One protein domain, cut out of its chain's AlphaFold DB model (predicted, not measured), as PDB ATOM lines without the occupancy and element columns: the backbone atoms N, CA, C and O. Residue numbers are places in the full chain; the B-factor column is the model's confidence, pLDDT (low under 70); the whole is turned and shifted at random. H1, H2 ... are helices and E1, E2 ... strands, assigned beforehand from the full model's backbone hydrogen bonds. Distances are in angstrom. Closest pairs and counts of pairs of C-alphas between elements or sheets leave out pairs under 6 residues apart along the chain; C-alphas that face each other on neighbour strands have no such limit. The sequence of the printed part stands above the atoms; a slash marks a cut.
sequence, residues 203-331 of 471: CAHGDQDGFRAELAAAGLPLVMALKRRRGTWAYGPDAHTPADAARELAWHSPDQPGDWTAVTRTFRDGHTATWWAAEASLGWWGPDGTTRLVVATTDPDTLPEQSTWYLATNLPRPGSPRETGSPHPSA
ATOM      1  N   CYS A 203      20.789 -27.649 -47.158       91.88
ATOM      2  CA  CYS A 203      20.910 -28.686 -48.185       91.88
ATOM      3  C   CYS A 203      21.774 -28.298 -49.397       91.88
ATOM      4  O   CYS A 203      22.222 -29.189 -50.120       91.88
ATOM      5  N   ALA A 204      22.061 -27.008 -49.632       88.44
ATOM      6  CA  ALA A 204      22.978 -26.611 -50.702       88.44
ATOM      7  C   ALA A 204      24.401 -27.129 -50.430       88.44
ATOM      8  O   ALA A 204      25.094 -27.552 -51.359       88.44
ATOM      9  N   HIS A 205      24.783 -27.175 -49.154       90.69
ATOM     10  CA  HIS A 205      26.027 -27.769 -48.672       90.69
ATOM     11  C   HIS A 205      25.842 -29.244 -48.299       90.69
ATOM     12  O   HIS A 205      26.593 -30.122 -48.726       90.69
ATOM     13  N   GLY A 206      24.800 -29.523 -47.524       89.81
ATOM     14  CA  GLY A 206      24.522 -30.801 -46.897       89.81
ATOM     15  C   GLY A 206      24.118 -31.914 -47.852       89.81
ATOM     16  O   GLY A 206      24.197 -33.065 -47.454       89.81
ATOM     17  N   ASP A 207      23.800 -31.657 -49.124       90.56
ATOM     18  CA  ASP A 207      23.625 -32.725 -50.122       90.56
ATOM     19  C   ASP A 207      24.963 -33.275 -50.660       90.56
ATOM     20  O   ASP A 207      25.016 -34.411 -51.136       90.56
ATOM     21  N   GLN A 208      26.056 -32.514 -50.532       92.25
ATOM     22  CA  GLN A 208      27.348 -32.787 -51.173       92.25
ATOM     23  C   GLN A 208      28.215 -33.770 -50.368       92.25
ATOM     24  O   GLN A 208      28.836 -33.392 -49.373       92.25
ATOM     25  N   ASP A 209      28.293 -35.034 -50.805       89.94
ATOM     26  CA  ASP A 209      29.044 -36.089 -50.096       89.94
ATOM     27  C   ASP A 209      30.509 -35.723 -49.855       89.94
ATOM     28  O   ASP A 209      31.009 -35.903 -48.747       89.94
ATOM     29  N   GLY A 210      31.173 -35.146 -50.863       91.88
ATOM     30  CA  GLY A 210      32.565 -34.710 -50.745       91.88
ATOM     31  C   GLY A 210      32.770 -33.665 -49.647       91.88
ATOM     32  O   GLY A 210      33.743 -33.746 -48.909       91.88
ATOM     33  N   PHE A 211      31.818 -32.744 -49.476       94.75
ATOM     34  CA  PHE A 211      31.890 -31.714 -48.440       94.75
ATOM     35  C   PHE A 211      31.728 -32.302 -47.032       94.75
ATOM     36  O   PHE A 211      32.517 -32.001 -46.140       94.75
ATOM     37  N   ARG A 212      30.756 -33.206 -46.832       94.38
ATOM     38  CA  ARG A 212      30.613 -33.933 -45.554       94.38
ATOM     39  C   ARG A 212      31.855 -34.758 -45.232       94.38
ATOM     40  O   ARG A 212      32.296 -34.762 -44.087       94.38
ATOM     41  N   ALA A 213      32.402 -35.450 -46.229       92.50
ATOM     42  CA  ALA A 213      33.600 -36.261 -46.068       92.50
ATOM     43  C   ALA A 213      34.823 -35.407 -45.707       92.50
ATOM     44  O   ALA A 213      35.585 -35.799 -44.830       92.50
ATOM     45  N   GLU A 214      34.984 -34.232 -46.324       94.81
ATOM     46  CA  GLU A 214      36.068 -33.293 -46.012       94.81
ATOM     47  C   GLU A 214      35.992 -32.800 -44.560       94.81
ATOM     48  O   GLU A 214      36.990 -32.848 -43.843       94.81
ATOM     49  N   LEU A 215      34.805 -32.405 -44.088       95.50
ATOM     50  CA  LEU A 215      34.615 -31.987 -42.695       95.50
ATOM     51  C   LEU A 215      34.836 -33.139 -41.708       95.50
ATOM     52  O   LEU A 215      35.502 -32.960 -40.693       95.50
ATOM     53  N   ALA A 216      34.329 -34.336 -42.015       93.19
ATOM     54  CA  ALA A 216      34.540 -35.512 -41.178       93.19
ATOM     55  C   ALA A 216      36.024 -35.919 -41.114       93.19
ATOM     56  O   ALA A 216      36.512 -36.270 -40.043       93.19
ATOM     57  N   ALA A 217      36.755 -35.835 -42.230       92.94
ATOM     58  CA  ALA A 217      38.196 -36.090 -42.278       92.94
ATOM     59  C   ALA A 217      39.002 -35.042 -41.495       92.94
ATOM     60  O   ALA A 217      40.038 -35.371 -40.925       92.94
ATOM     61  N   ALA A 218      38.500 -33.806 -41.418       92.94
ATOM     62  CA  ALA A 218      39.028 -32.764 -40.544       92.94
ATOM     63  C   ALA A 218      38.622 -32.937 -39.064       92.94
ATOM     64  O   ALA A 218      38.948 -32.084 -38.245       92.94
ATOM     65  N   GLY A 219      37.911 -34.016 -38.711       94.12
ATOM     66  CA  GLY A 219      37.468 -34.282 -37.342       94.12
ATOM     67  C   GLY A 219      36.383 -33.324 -36.855       94.12
ATOM     68  O   GLY A 219      36.285 -33.085 -35.655       94.12
ATOM     69  N   LEU A 220      35.593 -32.738 -37.761       96.50
ATOM     70  CA  LEU A 220      34.551 -31.782 -37.398       96.50
ATOM     71  C   LEU A 220      33.199 -32.490 -37.189       96.50
ATOM     72  O   LEU A 220      32.738 -33.215 -38.084       96.50
ATOM     73  N   PRO A 221      32.519 -32.267 -36.047       97.31
ATOM     74  CA  PRO A 221      31.159 -32.749 -35.843       97.31
ATOM     75  C   PRO A 221      30.198 -31.979 -36.751       97.31
ATOM     76  O   PRO A 221      30.353 -30.772 -36.922       97.31
ATOM     77  N   LEU A 222      29.195 -32.639 -37.334       97.62
ATOM     78  CA  LEU A 222      28.271 -32.003 -38.278       97.62
ATOM     79  C   LEU A 222      26.813 -32.424 -38.088       97.62
ATOM     80  O   LEU A 222      26.529 -33.567 -37.736       97.62
ATOM     81  N   VAL A 223      25.896 -31.504 -38.390       98.12
ATOM     82  CA  VAL A 223      24.450 -31.725 -38.540       98.12
ATOM     83  C   VAL A 223      23.968 -30.923 -39.748       98.12
ATOM     84  O   VAL A 223      23.846 -29.702 -39.688       98.12
ATOM     85  N   MET A 224      23.703 -31.586 -40.871       97.00
ATOM     86  CA  MET A 224      23.437 -30.912 -42.146       97.00
ATOM     87  C   MET A 224      22.116 -31.332 -42.757       97.00
ATOM     88  O   MET A 224      21.790 -32.516 -42.764       97.00
ATOM     89  N   ALA A 225      21.387 -30.380 -43.334       96.75
ATOM     90  CA  ALA A 225      20.165 -30.704 -44.050       96.75
ATOM     91  C   ALA A 225      20.414 -31.366 -45.399       96.75
ATOM     92  O   ALA A 225      21.414 -31.138 -46.071       96.75
ATOM     93  N   LEU A 226      19.425 -32.146 -45.813       95.69
ATOM     94  CA  LEU A 226      19.366 -32.848 -47.079       95.69
ATOM     95  C   LEU A 226      18.091 -32.452 -47.812       95.69
ATOM     96  O   LEU A 226      17.050 -32.200 -47.199       95.69
ATOM     97  N   LYS A 227      18.129 -32.473 -49.142       94.19
ATOM     98  CA  LYS A 227      16.892 -32.442 -49.923       94.19
ATOM     99  C   LYS A 227      16.121 -33.733 -49.708       94.19
ATOM    100  O   LYS A 227      16.671 -34.825 -49.825       94.19
ATOM    101  N   ARG A 228      14.799 -33.612 -49.552       93.31
ATOM    102  CA  ARG A 228      13.890 -34.762 -49.404       93.31
ATOM    103  C   ARG A 228      14.064 -35.809 -50.511       93.31
ATOM    104  O   ARG A 228      13.935 -36.994 -50.256       93.31
ATOM    105  N   ARG A 229      14.337 -35.350 -51.745       90.12
ATOM    106  CA  ARG A 229      14.503 -36.171 -52.957       90.12
ATOM    107  C   ARG A 229      15.971 -36.382 -53.335       90.12
ATOM    108  O   ARG A 229      16.259 -36.664 -54.495       90.12
ATOM    109  N   ARG A 230      16.910 -36.180 -52.405       84.75
ATOM    110  CA  ARG A 230      18.314 -36.515 -52.647       84.75
ATOM    111  C   ARG A 230      18.399 -38.022 -52.894       84.75
ATOM    112  O   ARG A 230      18.259 -38.801 -51.960       84.75
ATOM    113  N   GLY A 231      18.594 -38.403 -54.152       78.81
ATOM    114  CA  GLY A 231      18.726 -39.798 -54.546       78.81
ATOM    115  C   GLY A 231      20.048 -40.383 -54.064       78.81
ATOM    116  O   GLY A 231      21.097 -39.762 -54.240       78.81
ATOM    117  N   THR A 232      19.992 -41.577 -53.492       80.75
ATOM    118  CA  THR A 232      21.150 -42.452 -53.312       80.75
ATOM    119  C   THR A 232      20.928 -43.753 -54.072       80.75
ATOM    120  O   THR A 232      19.824 -44.063 -54.518       80.75
ATOM    121  N   TRP A 233      22.002 -44.510 -54.239       80.50
ATOM    122  CA  TRP A 233      21.929 -45.864 -54.752       80.50
ATOM    123  C   TRP A 233      21.214 -46.780 -53.732       80.50
ATOM    124  O   TRP A 233      21.498 -46.683 -52.536       80.50
ATOM    125  N   ALA A 234      20.305 -47.643 -54.198       79.88
ATOM    126  CA  ALA A 234      19.498 -48.564 -53.384       79.88
ATOM    127  C   ALA A 234      19.261 -49.900 -54.125       79.88
ATOM    128  O   ALA A 234      19.221 -49.918 -55.361       79.88
ATOM    129  N   TYR A 235      19.111 -51.014 -53.393       72.75
ATOM    130  CA  TYR A 235      18.769 -52.322 -53.970       72.75
ATOM    131  C   TYR A 235      17.242 -52.455 -54.110       72.75
ATOM    132  O   TYR A 235      16.512 -52.381 -53.133       72.75
ATOM    133  N   GLY A 236      16.743 -52.738 -55.317       78.94
ATOM    134  CA  GLY A 236      15.343 -53.142 -55.512       78.94
ATOM    135  C   GLY A 236      14.314 -52.125 -54.972       78.94
ATOM    136  O   GLY A 236      14.319 -50.990 -55.448       78.94
ATOM    137  N   PRO A 237      13.397 -52.528 -54.065       76.25
ATOM    138  CA  PRO A 237      12.352 -51.660 -53.521       76.25
ATOM    139  C   PRO A 237      12.793 -50.796 -52.327       76.25
ATOM    140  O   PRO A 237      11.951 -50.070 -51.804       76.25
ATOM    141  N   ASP A 238      14.055 -50.876 -51.891       84.94
ATOM    142  CA  ASP A 238      14.554 -50.140 -50.724       84.94
ATOM    143  C   ASP A 238      14.441 -48.613 -50.908       84.94
ATOM    144  O   ASP A 238      14.497 -48.087 -52.030       84.94
ATOM    145  N   ALA A 239      14.352 -47.881 -49.792       86.56
ATOM    146  CA  ALA A 239      14.397 -46.425 -49.779       86.56
ATOM    147  C   ALA A 239      15.552 -45.860 -50.627       86.56
ATOM    148  O   ALA A 239      16.730 -46.163 -50.425       86.56
ATOM    149  N   HIS A 240      15.209 -44.967 -51.558       90.06
ATOM    150  CA  HIS A 240      16.160 -44.323 -52.469       90.06
ATOM    151  C   HIS A 240      16.354 -42.833 -52.163       90.06
ATOM    152  O   HIS A 240      17.291 -42.213 -52.671       90.06
ATOM    153  N   THR A 241      15.497 -42.245 -51.323       94.06
ATOM    154  CA  THR A 241      15.615 -40.862 -50.853       94.06
ATOM    155  C   THR A 241      15.357 -40.752 -49.351       94.06
ATOM    156  O   THR A 241      14.690 -41.620 -48.783       94.06
ATOM    157  N   PRO A 242      15.804 -39.662 -48.692       95.19
ATOM    158  CA  PRO A 242      15.454 -39.399 -47.299       95.19
ATOM    159  C   PRO A 242      13.947 -39.415 -47.026       95.19
ATOM    160  O   PRO A 242      13.524 -39.871 -45.969       95.19
ATOM    161  N   ALA A 243      13.131 -38.953 -47.980       95.38
ATOM    162  CA  ALA A 243      11.678 -38.978 -47.845       95.38
ATOM    163  C   ALA A 243      11.092 -40.394 -47.881       95.38
ATOM    164  O   ALA A 243      10.066 -40.624 -47.253       95.38
ATOM    165  N   ASP A 244      11.697 -41.325 -48.617       95.12
ATOM    166  CA  ASP A 244      11.226 -42.714 -48.646       95.12
ATOM    167  C   ASP A 244      11.638 -43.439 -47.372       95.12
ATOM    168  O   ASP A 244      10.792 -44.055 -46.739       95.12
ATOM    169  N   ALA A 245      12.884 -43.238 -46.931       95.31
ATOM    170  CA  ALA A 245      13.375 -43.759 -45.658       95.31
ATOM    171  C   ALA A 245      12.508 -43.289 -44.479       95.31
ATOM    172  O   ALA A 245      12.222 -44.055 -43.568       95.31
ATOM    173  N   ALA A 246      12.028 -42.041 -44.516       96.56
ATOM    174  CA  ALA A 246      11.100 -41.529 -43.512       96.56
ATOM    175  C   ALA A 246       9.719 -42.205 -43.543       96.56
ATOM    176  O   ALA A 246       9.086 -42.313 -42.499       96.56
ATOM    177  N   ARG A 247       9.237 -42.644 -44.715       95.69
ATOM    178  CA  ARG A 247       7.939 -43.331 -44.852       95.69
ATOM    179  C   ARG A 247       7.977 -44.790 -44.413       95.69
ATOM    180  O   ARG A 247       6.921 -45.366 -44.184       95.69
ATOM    181  N   GLU A 248       9.161 -45.387 -44.330       95.44
ATOM    182  CA  GLU A 248       9.338 -46.745 -43.805       95.44
ATOM    183  C   GLU A 248       9.254 -46.795 -42.272       95.44
ATOM    184  O   GLU A 248       9.043 -47.869 -41.711       95.44
ATOM    185  N   LEU A 249       9.381 -45.646 -41.598       96.94
ATOM    186  CA  LEU A 249       9.286 -45.541 -40.145       96.94
ATOM    187  C   LEU A 249       7.860 -45.801 -39.657       96.94
ATOM    188  O   LEU A 249       6.893 -45.224 -40.160       96.94
ATOM    189  N   ALA A 250       7.734 -46.622 -38.620       97.25
ATOM    190  CA  ALA A 250       6.462 -46.929 -37.995       97.25
ATOM    191  C   ALA A 250       5.891 -45.693 -37.291       97.25
ATOM    192  O   ALA A 250       6.497 -45.142 -36.373       97.25
ATOM    193  N   TRP A 251       4.681 -45.300 -37.684       96.69
ATOM    194  CA  TRP A 251       3.873 -44.281 -37.023       96.69
ATOM    195  C   TRP A 251       2.424 -44.762 -36.930       96.69
ATOM    196  O   TRP A 251       1.870 -45.281 -37.902       96.69
ATOM    197  N   HIS A 252       1.802 -44.593 -35.761       94.50
ATOM    198  CA  HIS A 252       0.387 -44.925 -35.564       94.50
ATOM    199  C   HIS A 252      -0.411 -43.736 -35.031       94.50
ATOM    200  O   HIS A 252      -1.455 -43.396 -35.584       94.50
ATOM    201  N   SER A 253       0.047 -43.113 -33.943       94.69
ATOM    202  CA  SER A 253      -0.595 -41.937 -33.342       94.69
ATOM    203  C   SER A 253       0.347 -41.249 -32.346       94.69
ATOM    204  O   SER A 253       1.322 -41.869 -31.926       94.69
ATOM    205  N   PRO A 254       0.044 -40.026 -31.877       93.12
ATOM    206  CA  PRO A 254       0.809 -39.383 -30.806       93.12
ATOM    207  C   PRO A 254       0.951 -40.222 -29.524       93.12
ATOM    208  O   PRO A 254       1.990 -40.162 -28.873       93.12
ATOM    209  N   ASP A 255      -0.059 -41.030 -29.182       94.62
ATOM    210  CA  ASP A 255      -0.040 -41.899 -27.995       94.62
ATOM    211  C   ASP A 255       0.708 -43.225 -28.235       94.62
ATOM    212  O   ASP A 255       1.071 -43.926 -27.292       94.62
ATOM    213  N   GLN A 256       0.934 -43.585 -29.503       94.19
ATOM    214  CA  GLN A 256       1.660 -44.782 -29.941       94.19
ATOM    215  C   GLN A 256       2.591 -44.408 -31.103       94.19
ATOM    216  O   GLN A 256       2.283 -44.691 -32.266       94.19
ATOM    217  N   PRO A 257       3.712 -43.730 -30.812       93.62
ATOM    218  CA  PRO A 257       4.471 -43.034 -31.843       93.62
ATOM    219  C   PRO A 257       5.374 -43.944 -32.690       93.62
ATOM    220  O   PRO A 257       5.991 -43.468 -33.638       93.62
ATOM    221  N   GLY A 258       5.434 -45.246 -32.392       97.00
ATOM    222  CA  GLY A 258       6.261 -46.200 -33.130       97.00
ATOM    223  C   GLY A 258       7.746 -45.844 -33.037       97.00
ATOM    224  O   GLY A 258       8.288 -45.776 -31.935       97.00
ATOM    225  N   ASP A 259       8.378 -45.594 -34.184       97.62
ATOM    226  CA  ASP A 259       9.801 -45.231 -34.284       97.62
ATOM    227  C   ASP A 259      10.071 -43.754 -33.941       97.62
ATOM    228  O   ASP A 259      11.224 -43.335 -33.793       97.62
ATOM    229  N   TRP A 260       9.019 -42.940 -33.823       98.31
ATOM    230  CA  TRP A 260       9.132 -41.507 -33.590       98.31
ATOM    231  C   TRP A 260       9.198 -41.165 -32.104       98.31
ATOM    232  O   TRP A 260       8.516 -41.734 -31.256       98.31
ATOM    233  N   THR A 261      10.001 -40.158 -31.783       98.00
ATOM    234  CA  THR A 261      10.143 -39.597 -30.439       98.00
ATOM    235  C   THR A 261       9.667 -38.151 -30.440       98.00
ATOM    236  O   THR A 261      10.074 -37.362 -31.295       98.00
ATOM    237  N   ALA A 262       8.820 -37.784 -29.477       97.69
ATOM    238  CA  ALA A 262       8.419 -36.397 -29.284       97.69
ATOM    239  C   ALA A 262       9.617 -35.560 -28.805       97.69
ATOM    240  O   ALA A 262      10.302 -35.915 -27.848       97.69
ATOM    241  N   VAL A 263       9.852 -34.426 -29.459       97.19
ATOM    242  CA  VAL A 263      10.919 -33.474 -29.155       97.19
ATOM    243  C   VAL A 263      10.304 -32.100 -28.931       97.19
ATOM    244  O   VAL A 263       9.540 -31.598 -29.756       97.19
ATOM    245  N   THR A 264      10.665 -31.449 -27.830       95.31
ATOM    246  CA  THR A 264      10.289 -30.054 -27.595       95.31
ATOM    247  C   THR A 264      11.248 -29.137 -28.341       95.31
ATOM    248  O   THR A 264      12.432 -29.061 -28.018       95.31
ATOM    249  N   ARG A 265      10.732 -28.404 -29.326       90.94
ATOM    250  CA  ARG A 265      11.472 -27.346 -30.005       90.94
ATOM    251  C   ARG A 265      11.135 -26.004 -29.369       90.94
ATOM    252  O   ARG A 265       9.993 -25.560 -29.443       90.94
ATOM    253  N   THR A 266      12.135 -25.351 -28.795       86.19
ATOM    254  CA  THR A 266      12.039 -23.959 -28.339       86.19
ATOM    255  C   THR A 266      12.239 -23.017 -29.520       86.19
ATOM    256  O   THR A 266      12.875 -23.386 -30.499       86.19
ATOM    257  N   PHE A 267      11.685 -21.817 -29.455       83.38
ATOM    258  CA  PHE A 267      11.886 -20.744 -30.420       83.38
ATOM    259  C   PHE A 267      12.377 -19.497 -29.692       83.38
ATOM    260  O   PHE A 267      12.327 -19.404 -28.467       83.38
ATOM    261  N   ARG A 268      12.895 -18.535 -30.452       71.62
ATOM    262  CA  ARG A 268      13.632 -17.401 -29.888       71.62
ATOM    263  C   ARG A 268      12.789 -16.449 -29.036       71.62
ATOM    264  O   ARG A 268      13.291 -15.867 -28.087       71.62
ATOM    265  N   ASP A 269      11.517 -16.305 -29.367       76.12
ATOM    266  CA  ASP A 269      10.521 -15.563 -28.586       76.12
ATOM    267  C   ASP A 269      10.034 -16.337 -27.339       76.12
ATOM    268  O   ASP A 269       9.139 -15.880 -26.631       76.12
ATOM    269  N   GLY A 270      10.613 -17.511 -27.066       80.69
ATOM    270  CA  GLY A 270      10.311 -18.350 -25.914       80.69
ATOM    271  C   GLY A 270       9.157 -19.329 -26.122       80.69
ATOM    272  O   GLY A 270       8.907 -20.132 -25.223       80.69
ATOM    273  N   HIS A 271       8.464 -19.322 -27.271       87.00
ATOM    274  CA  HIS A 271       7.441 -20.340 -27.509       87.00
ATOM    275  C   HIS A 271       8.074 -21.715 -27.722       87.00
ATOM    276  O   HIS A 271       9.207 -21.848 -28.183       87.00
ATOM    277  N   THR A 272       7.323 -22.758 -27.391       91.38
ATOM    278  CA  THR A 272       7.726 -24.146 -27.615       91.38
ATOM    279  C   THR A 272       6.692 -24.850 -28.476       91.38
ATOM    280  O   THR A 272       5.495 -24.636 -28.294       91.38
ATOM    281  N   ALA A 273       7.138 -25.728 -29.365       93.19
ATOM    282  CA  ALA A 273       6.264 -26.618 -30.117       93.19
ATOM    283  C   ALA A 273       6.754 -28.059 -30.007       93.19
ATOM    284  O   ALA A 273       7.959 -28.317 -29.995       93.19
ATOM    285  N   THR A 274       5.815 -28.999 -29.979       95.62
ATOM    286  CA  THR A 274       6.132 -30.420 -30.114       95.62
ATOM    287  C   THR A 274       6.435 -30.725 -31.571       95.62
ATOM    288  O   THR A 274       5.636 -30.438 -32.461       95.62
ATOM    289  N   TRP A 275       7.613 -31.280 -31.801       97.44
ATOM    290  CA  TRP A 275       8.025 -31.912 -33.044       97.44
ATOM    291  C   TRP A 275       8.207 -33.407 -32.782       97.44
ATOM    292  O   TRP A 275       8.242 -33.850 -31.637       97.44
ATOM    293  N   TRP A 276       8.345 -34.179 -33.844       98.50
ATOM    294  CA  TRP A 276       8.644 -35.601 -33.813       98.50
ATOM    295  C   TRP A 276       9.958 -35.832 -34.530       98.50
ATOM    296  O   TRP A 276      10.184 -35.249 -35.588       98.50
ATOM    297  N   ALA A 277      10.824 -36.664 -33.968       98.62
ATOM    298  CA  ALA A 277      12.086 -37.026 -34.589       98.62
ATOM    299  C   ALA A 277      12.314 -38.535 -34.555       98.62
ATOM    300  O   ALA A 277      11.870 -39.204 -33.626       98.62
ATOM    301  N   ALA A 278      13.009 -39.059 -35.558       98.50
ATOM    302  CA  ALA A 278      13.300 -40.479 -35.697       98.50
ATOM    303  C   ALA A 278      14.633 -40.708 -36.422       98.50
ATOM    304  O   ALA A 278      15.098 -39.854 -37.183       98.50
ATOM    305  N   GLU A 279      15.230 -41.875 -36.192       97.88
ATOM    306  CA  GLU A 279      16.385 -42.372 -36.946       97.88
ATOM    307  C   GLU A 279      15.891 -43.189 -38.138       97.88
ATOM    308  O   GLU A 279      15.174 -44.167 -37.953       97.88
ATOM    309  N   ALA A 280      16.307 -42.829 -39.346       96.62
ATOM    310  CA  ALA A 280      15.990 -43.567 -40.560       96.62
ATOM    311  C   ALA A 280      17.231 -44.274 -41.119       96.62
ATOM    312  O   ALA A 280      18.371 -43.861 -40.891       96.62
ATOM    313  N   SER A 281      17.000 -45.337 -41.887       94.88
ATOM    314  CA  SER A 281      18.055 -46.045 -42.619       94.88
ATOM    315  C   SER A 281      17.958 -45.720 -44.106       94.88
ATOM    316  O   SER A 281      16.871 -45.704 -44.672       94.88
ATOM    317  N   LEU A 282      19.089 -45.418 -44.744       92.56
ATOM    318  CA  LEU A 282      19.135 -45.074 -46.167       92.56
ATOM    319  C   LEU A 282      20.458 -45.543 -46.778       92.56
ATOM    320  O   LEU A 282      21.507 -44.928 -46.573       92.56
ATOM    321  N   GLY A 283      20.421 -46.642 -47.533       88.88
ATOM    322  CA  GLY A 283      21.633 -47.299 -48.021       88.88
ATOM    323  C   GLY A 283      22.525 -47.740 -46.855       88.88
ATOM    324  O   GLY A 283      22.107 -48.517 -46.008       88.88
ATOM    325  N   TRP A 284      23.758 -47.228 -46.789       87.69
ATOM    326  CA  TRP A 284      24.691 -47.498 -45.682       87.69
ATOM    327  C   TRP A 284      24.573 -46.507 -44.510       87.69
ATOM    328  O   TRP A 284      25.409 -46.523 -43.604       87.69
ATOM    329  N   TRP A 285      23.595 -45.597 -44.540       92.81
ATOM    330  CA  TRP A 285      23.315 -44.677 -43.434       92.81
ATOM    331  C   TRP A 285      22.313 -45.304 -42.478       92.81
ATOM    332  O   TRP A 285      21.391 -45.995 -42.911       92.81
ATOM    333  N   GLY A 286      22.474 -45.029 -41.188       92.62
ATOM    334  CA  GLY A 286      21.591 -45.557 -40.156       92.62
ATOM    335  C   GLY A 286      22.021 -45.140 -38.748       92.62
ATOM    336  O   GLY A 286      23.078 -44.522 -38.588       92.62
ATOM    337  N   PRO A 287      21.232 -45.501 -37.721       93.25
ATOM    338  CA  PRO A 287      21.404 -45.032 -36.339       93.25
ATOM    339  C   PRO A 287      22.780 -45.342 -35.729       93.25
ATOM    340  O   PRO A 287      23.281 -44.572 -34.910       93.25
ATOM    341  N   ASP A 288      23.399 -46.449 -36.144       91.12
ATOM    342  CA  ASP A 288      24.707 -46.901 -35.651       91.12
ATOM    343  C   ASP A 288      25.827 -46.756 -36.706       91.12
ATOM    344  O   ASP A 288      26.974 -47.150 -36.479       91.12
ATOM    345  N   GLY A 289      25.506 -46.183 -37.873       90.62
ATOM    346  CA  GLY A 289      26.428 -45.992 -38.991       90.62
ATOM    347  C   GLY A 289      27.397 -44.822 -38.798       90.62
ATOM    348  O   GLY A 289      27.320 -44.061 -37.831       90.62
ATOM    349  N   THR A 290      28.326 -44.645 -39.748       90.81
ATOM    350  CA  THR A 290      29.236 -43.479 -39.778       90.81
ATOM    351  C   THR A 290      28.490 -42.157 -39.956       90.81
ATOM    352  O   THR A 290      28.873 -41.140 -39.371       90.81
ATOM    353  N   THR A 291      27.391 -42.223 -40.705       94.00
ATOM    354  CA  THR A 291      26.419 -41.157 -40.918       94.00
ATOM    355  C   THR A 291      25.051 -41.650 -40.462       94.00
ATOM    356  O   THR A 291      24.553 -42.656 -40.972       94.00
ATOM    357  N   ARG A 292      24.439 -40.919 -39.531       96.69
ATOM    358  CA  ARG A 292      23.034 -41.072 -39.144       96.69
ATOM    359  C   ARG A 292      22.155 -40.222 -40.045       96.69
ATOM    360  O   ARG A 292      22.560 -39.121 -40.434       96.69
ATOM    361  N   LEU A 293      20.958 -40.721 -40.336       97.50
ATOM    362  CA  LEU A 293      19.895 -39.964 -40.980       97.50
ATOM    363  C   LEU A 293      18.795 -39.717 -39.951       97.50
ATOM    364  O   LEU A 293      18.042 -40.623 -39.615       97.50
ATOM    365  N   VAL A 294      18.691 -38.481 -39.481       98.50
ATOM    366  CA  VAL A 294      17.634 -38.055 -38.565       98.50
ATOM    367  C   VAL A 294      16.543 -37.353 -39.358       98.50
ATOM    368  O   VAL A 294      16.816 -36.427 -40.123       98.50
ATOM    369  N   VAL A 295      15.298 -37.773 -39.166       98.56
ATOM    370  CA  VAL A 295      14.119 -37.103 -39.717       98.56
ATOM    371  C   VAL A 295      13.431 -36.376 -38.578       98.56
ATOM    372  O   VAL A 295      13.192 -36.979 -37.540       98.56
ATOM    373  N   ALA A 296      13.125 -35.091 -38.746       98.44
ATOM    374  CA  ALA A 296      12.398 -34.303 -37.755       98.44
ATOM    375  C   ALA A 296      11.239 -33.557 -38.410       98.44
ATOM    376  O   ALA A 296      11.442 -32.881 -39.414       98.44
ATOM    377  N   THR A 297      10.031 -33.661 -37.871       98.12
ATOM    378  CA  THR A 297       8.832 -33.097 -38.493       98.12
ATOM    379  C   THR A 297       7.792 -32.635 -37.480       98.12
ATOM    380  O   THR A 297       7.785 -33.076 -36.334       98.12
ATOM    381  N   THR A 298       6.884 -31.756 -37.896       97.00
ATOM    382  CA  THR A 298       5.669 -31.451 -37.124       97.00
ATOM    383  C   THR A 298       4.609 -32.546 -37.225       97.00
ATOM    384  O   THR A 298       3.758 -32.627 -36.347       97.00
ATOM    385  N   ASP A 299       4.634 -33.355 -38.288       96.56
ATOM    386  CA  ASP A 299       3.629 -34.389 -38.549       96.56
ATOM    387  C   ASP A 299       4.250 -35.606 -39.269       96.56
ATOM    388  O   ASP A 299       4.544 -35.520 -40.469       96.56
ATOM    389  N   PRO A 300       4.463 -36.728 -38.551       97.31
ATOM    390  CA  PRO A 300       4.989 -37.970 -39.121       97.31
ATOM    391  C   PRO A 300       4.118 -38.611 -40.203       97.31
ATOM    392  O   PRO A 300       4.656 -39.319 -41.049       97.31
ATOM    393  N   ASP A 301       2.801 -38.368 -40.203       94.75
ATOM    394  CA  ASP A 301       1.877 -38.996 -41.155       94.75
ATOM    395  C   ASP A 301       1.983 -38.339 -42.537       94.75
ATOM    396  O   ASP A 301       2.111 -38.999 -43.571       94.75
ATOM    397  N   THR A 302       1.990 -37.002 -42.566       95.00
ATOM    398  CA  THR A 302       1.969 -36.250 -43.828       95.00
ATOM    399  C   THR A 302       3.347 -35.807 -44.319       95.00
ATOM    400  O   THR A 302       3.492 -35.502 -45.509       95.00
ATOM    401  N   LEU A 303       4.364 -35.785 -43.446       96.69
ATOM    402  CA  LEU A 303       5.723 -35.296 -43.731       96.69
ATOM    403  C   LEU A 303       5.714 -33.963 -44.514       96.69
ATOM    404  O   LEU A 303       6.247 -33.880 -45.634       96.69
ATOM    405  N   PRO A 304       5.094 -32.903 -43.958       96.50
ATOM    406  CA  PRO A 304       4.896 -31.630 -44.642       96.50
ATOM    407  C   PRO A 304       6.229 -31.006 -45.067       96.50
ATOM    408  O   PRO A 304       7.162 -30.893 -44.276       96.50
ATOM    409  N   GLU A 305       6.318 -30.549 -46.317       90.44
ATOM    410  CA  GLU A 305       7.583 -30.095 -46.918       90.44
ATOM    411  C   GLU A 305       8.224 -28.908 -46.181       90.44
ATOM    412  O   GLU A 305       9.444 -28.846 -46.058       90.44
ATOM    413  N   GLN A 306       7.416 -27.982 -45.661       88.81
ATOM    414  CA  GLN A 306       7.907 -26.767 -44.996       88.81
ATOM    415  C   GLN A 306       8.333 -26.994 -43.538       88.81
ATOM    416  O   GLN A 306       9.021 -26.155 -42.957       88.81
ATOM    417  N   SER A 307       7.940 -28.119 -42.941       93.69
ATOM    418  CA  SER A 307       8.197 -28.433 -41.536       93.69
ATOM    419  C   SER A 307       8.684 -29.866 -41.338       93.69
ATOM    420  O   SER A 307       8.473 -30.439 -40.278       93.69
ATOM    421  N   THR A 308       9.374 -30.417 -42.343       97.38
ATOM    422  CA  THR A 308      10.106 -31.686 -42.265       97.38
ATOM    423  C   THR A 308      11.568 -31.464 -42.631       97.38
ATOM    424  O   THR A 308      11.888 -30.941 -43.699       97.38
ATOM    425  N   TRP A 309      12.463 -31.877 -41.746       97.62
ATOM    426  CA  TRP A 309      13.905 -31.835 -41.913       97.62
ATOM    427  C   TRP A 309      14.448 -33.247 -42.079       97.62
ATOM    428  O   TRP A 309      14.088 -34.152 -41.333       97.62
ATOM    429  N   TYR A 310      15.356 -33.401 -43.035       98.06
ATOM    430  CA  TYR A 310      16.142 -34.608 -43.240       98.06
ATOM    431  C   TYR A 310      17.591 -34.236 -42.962       98.06
ATOM    432  O   TYR A 310      18.138 -33.387 -43.663       98.06
ATOM    433  N   LEU A 311      18.183 -34.804 -41.918       98.25
ATOM    434  CA  LEU A 311      19.450 -34.356 -41.353       98.25
ATOM    435  C   LEU A 311      20.482 -35.483 -41.396       98.25
ATOM    436  O   LEU A 311      20.248 -36.563 -40.864       98.25
ATOM    437  N   ALA A 312      21.638 -35.220 -41.997       97.56
ATOM    438  CA  ALA A 312      22.811 -36.081 -41.899       97.56
ATOM    439  C   ALA A 312      23.696 -35.623 -40.735       97.56
ATOM    440  O   ALA A 312      24.020 -34.437 -40.636       97.56
ATOM    441  N   THR A 313      24.139 -36.553 -39.887       97.94
ATOM    442  CA  THR A 313      25.090 -36.258 -38.804       97.94
ATOM    443  C   THR A 313      26.121 -37.365 -38.610       97.94
ATOM    444  O   THR A 313      25.825 -38.541 -38.816       97.94
ATOM    445  N   ASN A 314      27.341 -36.989 -38.216       96.56
ATOM    446  CA  ASN A 314      28.401 -37.918 -37.810       96.56
ATOM    447  C   ASN A 314      28.513 -38.082 -36.281       96.56
ATOM    448  O   ASN A 314      29.348 -38.869 -35.827       96.56
ATOM    449  N   LEU A 315      27.693 -37.366 -35.500       97.38
ATOM    450  CA  LEU A 315      27.634 -37.493 -34.044       97.38
ATOM    451  C   LEU A 315      27.070 -38.871 -33.676       97.38
ATOM    452  O   LEU A 315      26.029 -39.245 -34.219       97.38
ATOM    453  N   PRO A 316      27.690 -39.644 -32.770       96.94
ATOM    454  CA  PRO A 316      27.184 -40.971 -32.443       96.94
ATOM    455  C   PRO A 316      25.849 -40.875 -31.699       96.94
ATOM    456  O   PRO A 316      25.574 -39.895 -31.001       96.94
ATOM    457  N   ARG A 317      25.007 -41.896 -31.844       96.38
ATOM    458  CA  ARG A 317      23.776 -42.026 -31.060       96.38
ATOM    459  C   ARG A 317      24.129 -42.513 -29.644       96.38
ATOM    460  O   ARG A 317      25.007 -43.375 -29.531       96.38
ATOM    461  N   PRO A 318      23.476 -42.015 -28.580       96.56
ATOM    462  CA  PRO A 318      23.667 -42.548 -27.233       96.56
ATOM    463  C   PRO A 318      23.391 -44.056 -27.190       96.56
ATOM    464  O   PRO A 318      22.396 -44.529 -27.746       96.56
ATOM    465  N   GLY A 319      24.289 -44.817 -26.571       93.94
ATOM    466  CA  GLY A 319      24.248 -46.276 -26.501       93.94
ATOM    467  C   GLY A 319      24.613 -47.001 -27.802       93.94
ATOM    468  O   GLY A 319      24.496 -48.225 -27.858       93.94
ATOM    469  N   SER A 320      25.028 -46.292 -28.858       94.25
ATOM    470  CA  SER A 320      25.483 -46.940 -30.097       94.25
ATOM    471  C   SER A 320      26.897 -47.514 -29.950       94.25
ATOM    472  O   SER A 320      27.716 -46.955 -29.216       94.25
ATOM    473  N   PRO A 321      27.266 -48.557 -30.719       93.06
ATOM    474  CA  PRO A 321      28.632 -49.094 -30.723       93.06
ATOM    475  C   PRO A 321      29.723 -48.055 -31.033       93.06
ATOM    476  O   PRO A 321      30.880 -48.241 -30.665       93.06
ATOM    477  N   ARG A 322      29.367 -46.958 -31.718       91.50
ATOM    478  CA  ARG A 322      30.297 -45.880 -32.077       91.50
ATOM    479  C   ARG A 322      30.549 -44.876 -30.957       91.50
ATOM    480  O   ARG A 322      31.513 -44.125 -31.066       91.50
ATOM    481  N   GLU A 323      29.723 -44.843 -29.915       93.50
ATOM    482  CA  GLU A 323      29.832 -43.859 -28.834       93.50
ATOM    483  C   GLU A 323      31.204 -43.914 -28.148       93.50
ATOM    484  O   GLU A 323      31.911 -42.912 -28.117       93.50
ATOM    485  N   THR A 324      31.631 -45.098 -27.700       87.62
ATOM    486  CA  THR A 324      32.885 -45.300 -26.949       87.62
ATOM    487  C   THR A 324      34.152 -44.932 -27.733       87.62
ATOM    488  O   THR A 324      35.177 -44.622 -27.134       87.62
ATOM    489  N   GLY A 325      34.110 -44.983 -29.069       84.94
ATOM    490  CA  GLY A 325      35.260 -44.711 -29.945       84.94
ATOM    491  C   GLY A 325      35.192 -43.372 -30.682       84.94
ATOM    492  O   GLY A 325      36.056 -43.088 -31.511       84.94
ATOM    493  N   SER A 326      34.152 -42.576 -30.440       89.75
ATOM    494  CA  SER A 326      33.949 -41.303 -31.125       89.75
ATOM    495  C   SER A 326      34.772 -40.185 -30.476       89.75
ATOM    496  O   SER A 326      34.771 -40.068 -29.252       89.75
ATOM    497  N   PRO A 327      35.405 -39.296 -31.265       89.81
ATOM    498  CA  PRO A 327      36.039 -38.087 -30.735       89.81
ATOM    499  C   PRO A 327      35.016 -37.032 -30.272       89.81
ATOM    500  O   PRO A 327      35.391 -36.022 -29.684       89.81
ATOM    501  N   HIS A 328      33.726 -37.242 -30.555       92.81
ATOM    502  CA  HIS A 328      32.642 -36.322 -30.217       92.81
ATOM    503  C   HIS A 328      31.631 -36.979 -29.273       92.81
ATOM    504  O   HIS A 328      31.263 -38.134 -29.519       92.81
ATOM    505  N   PRO A 329      31.107 -36.241 -28.272       94.81
ATOM    506  CA  PRO A 329      30.015 -36.717 -27.430       94.81
ATOM    507  C   PRO A 329      28.805 -37.150 -28.259       94.81
ATOM    508  O   PRO A 329      28.512 -36.547 -29.299       94.81
ATOM    509  N   SER A 330      28.073 -38.157 -27.786       97.00
ATOM    510  CA  SER A 330      26.839 -38.610 -28.428       97.00
ATOM    511  C   SER A 330      25.752 -37.547 -28.429       97.00
ATOM    512  O   SER A 330      25.666 -36.771 -27.482       97.00
ATOM    513  N   ALA A 331      24.919 -37.541 -29.467       97.75
ATOM    514  CA  ALA A 331      23.782 -36.637 -29.599       97.75
ATOM    515  C   ALA A 331      22.483 -37.416 -29.759       97.75
ATOM    516  O   ALA A 331      22.354 -38.220 -30.689       97.75
TER     517      ALA A 331
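This is residues 203 to 331 of the 471 residues of the protein "DDE_5 domain-containing protein" of Streptomyces violaceusniger (strain Tu 4113) (UniProt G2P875). Little here is regular structure: look for one strongly twisted five-stranded sheet, curled like part of a barrel, with H3 across one face, H1 near edge strand E1, and long loops around. The 129 printed residues, 50 in named elements, run H1 H2 E1 H3 E2 E3 E4 E5, class mixed. The antiparallel sheet's order is E1 E5 E4 E3 E2. The whole is compact, radius of gyration of the C-alphas 14.8 A, spanning 41 by 39 by 30 A.

Find C-alpha 272 at (7.726, -24.146, -27.615); E3, residues 272 to 280, starts there and runs 24.8 A. E2 is 261 to 266, E4 292 to 297, E1 222 to 225; E5, 308 to 313, ends at (25.090, -36.258, -38.804). H1 is 203 to 206, H2 209 to 217, H3 242 to 247.

E2 E3 E4 E5 form a meander, each strand the antiparallel neighbour of the one before. Within hydrogen-bond range are N 263 and O 275, 2.8 A, N 278 and O 295, 2.9 A, N 294 and O 311, 2.8 A, and, for E1 and E5, N 224 and O 312, 2.9 A. H3 is on the sheet, its closest C-alphas to E3 those of Ala 245 and Ala 280, 5.7 A. H1 is on the same face; H2 only grazes the sheet. In H2 and H3 every O i to N i+4 pair is within range; H1 is too short for one.

The printed part has no cut. Links E1 to H3, H3 to E2 and E3 to E4 are long. No printed residue is under 70.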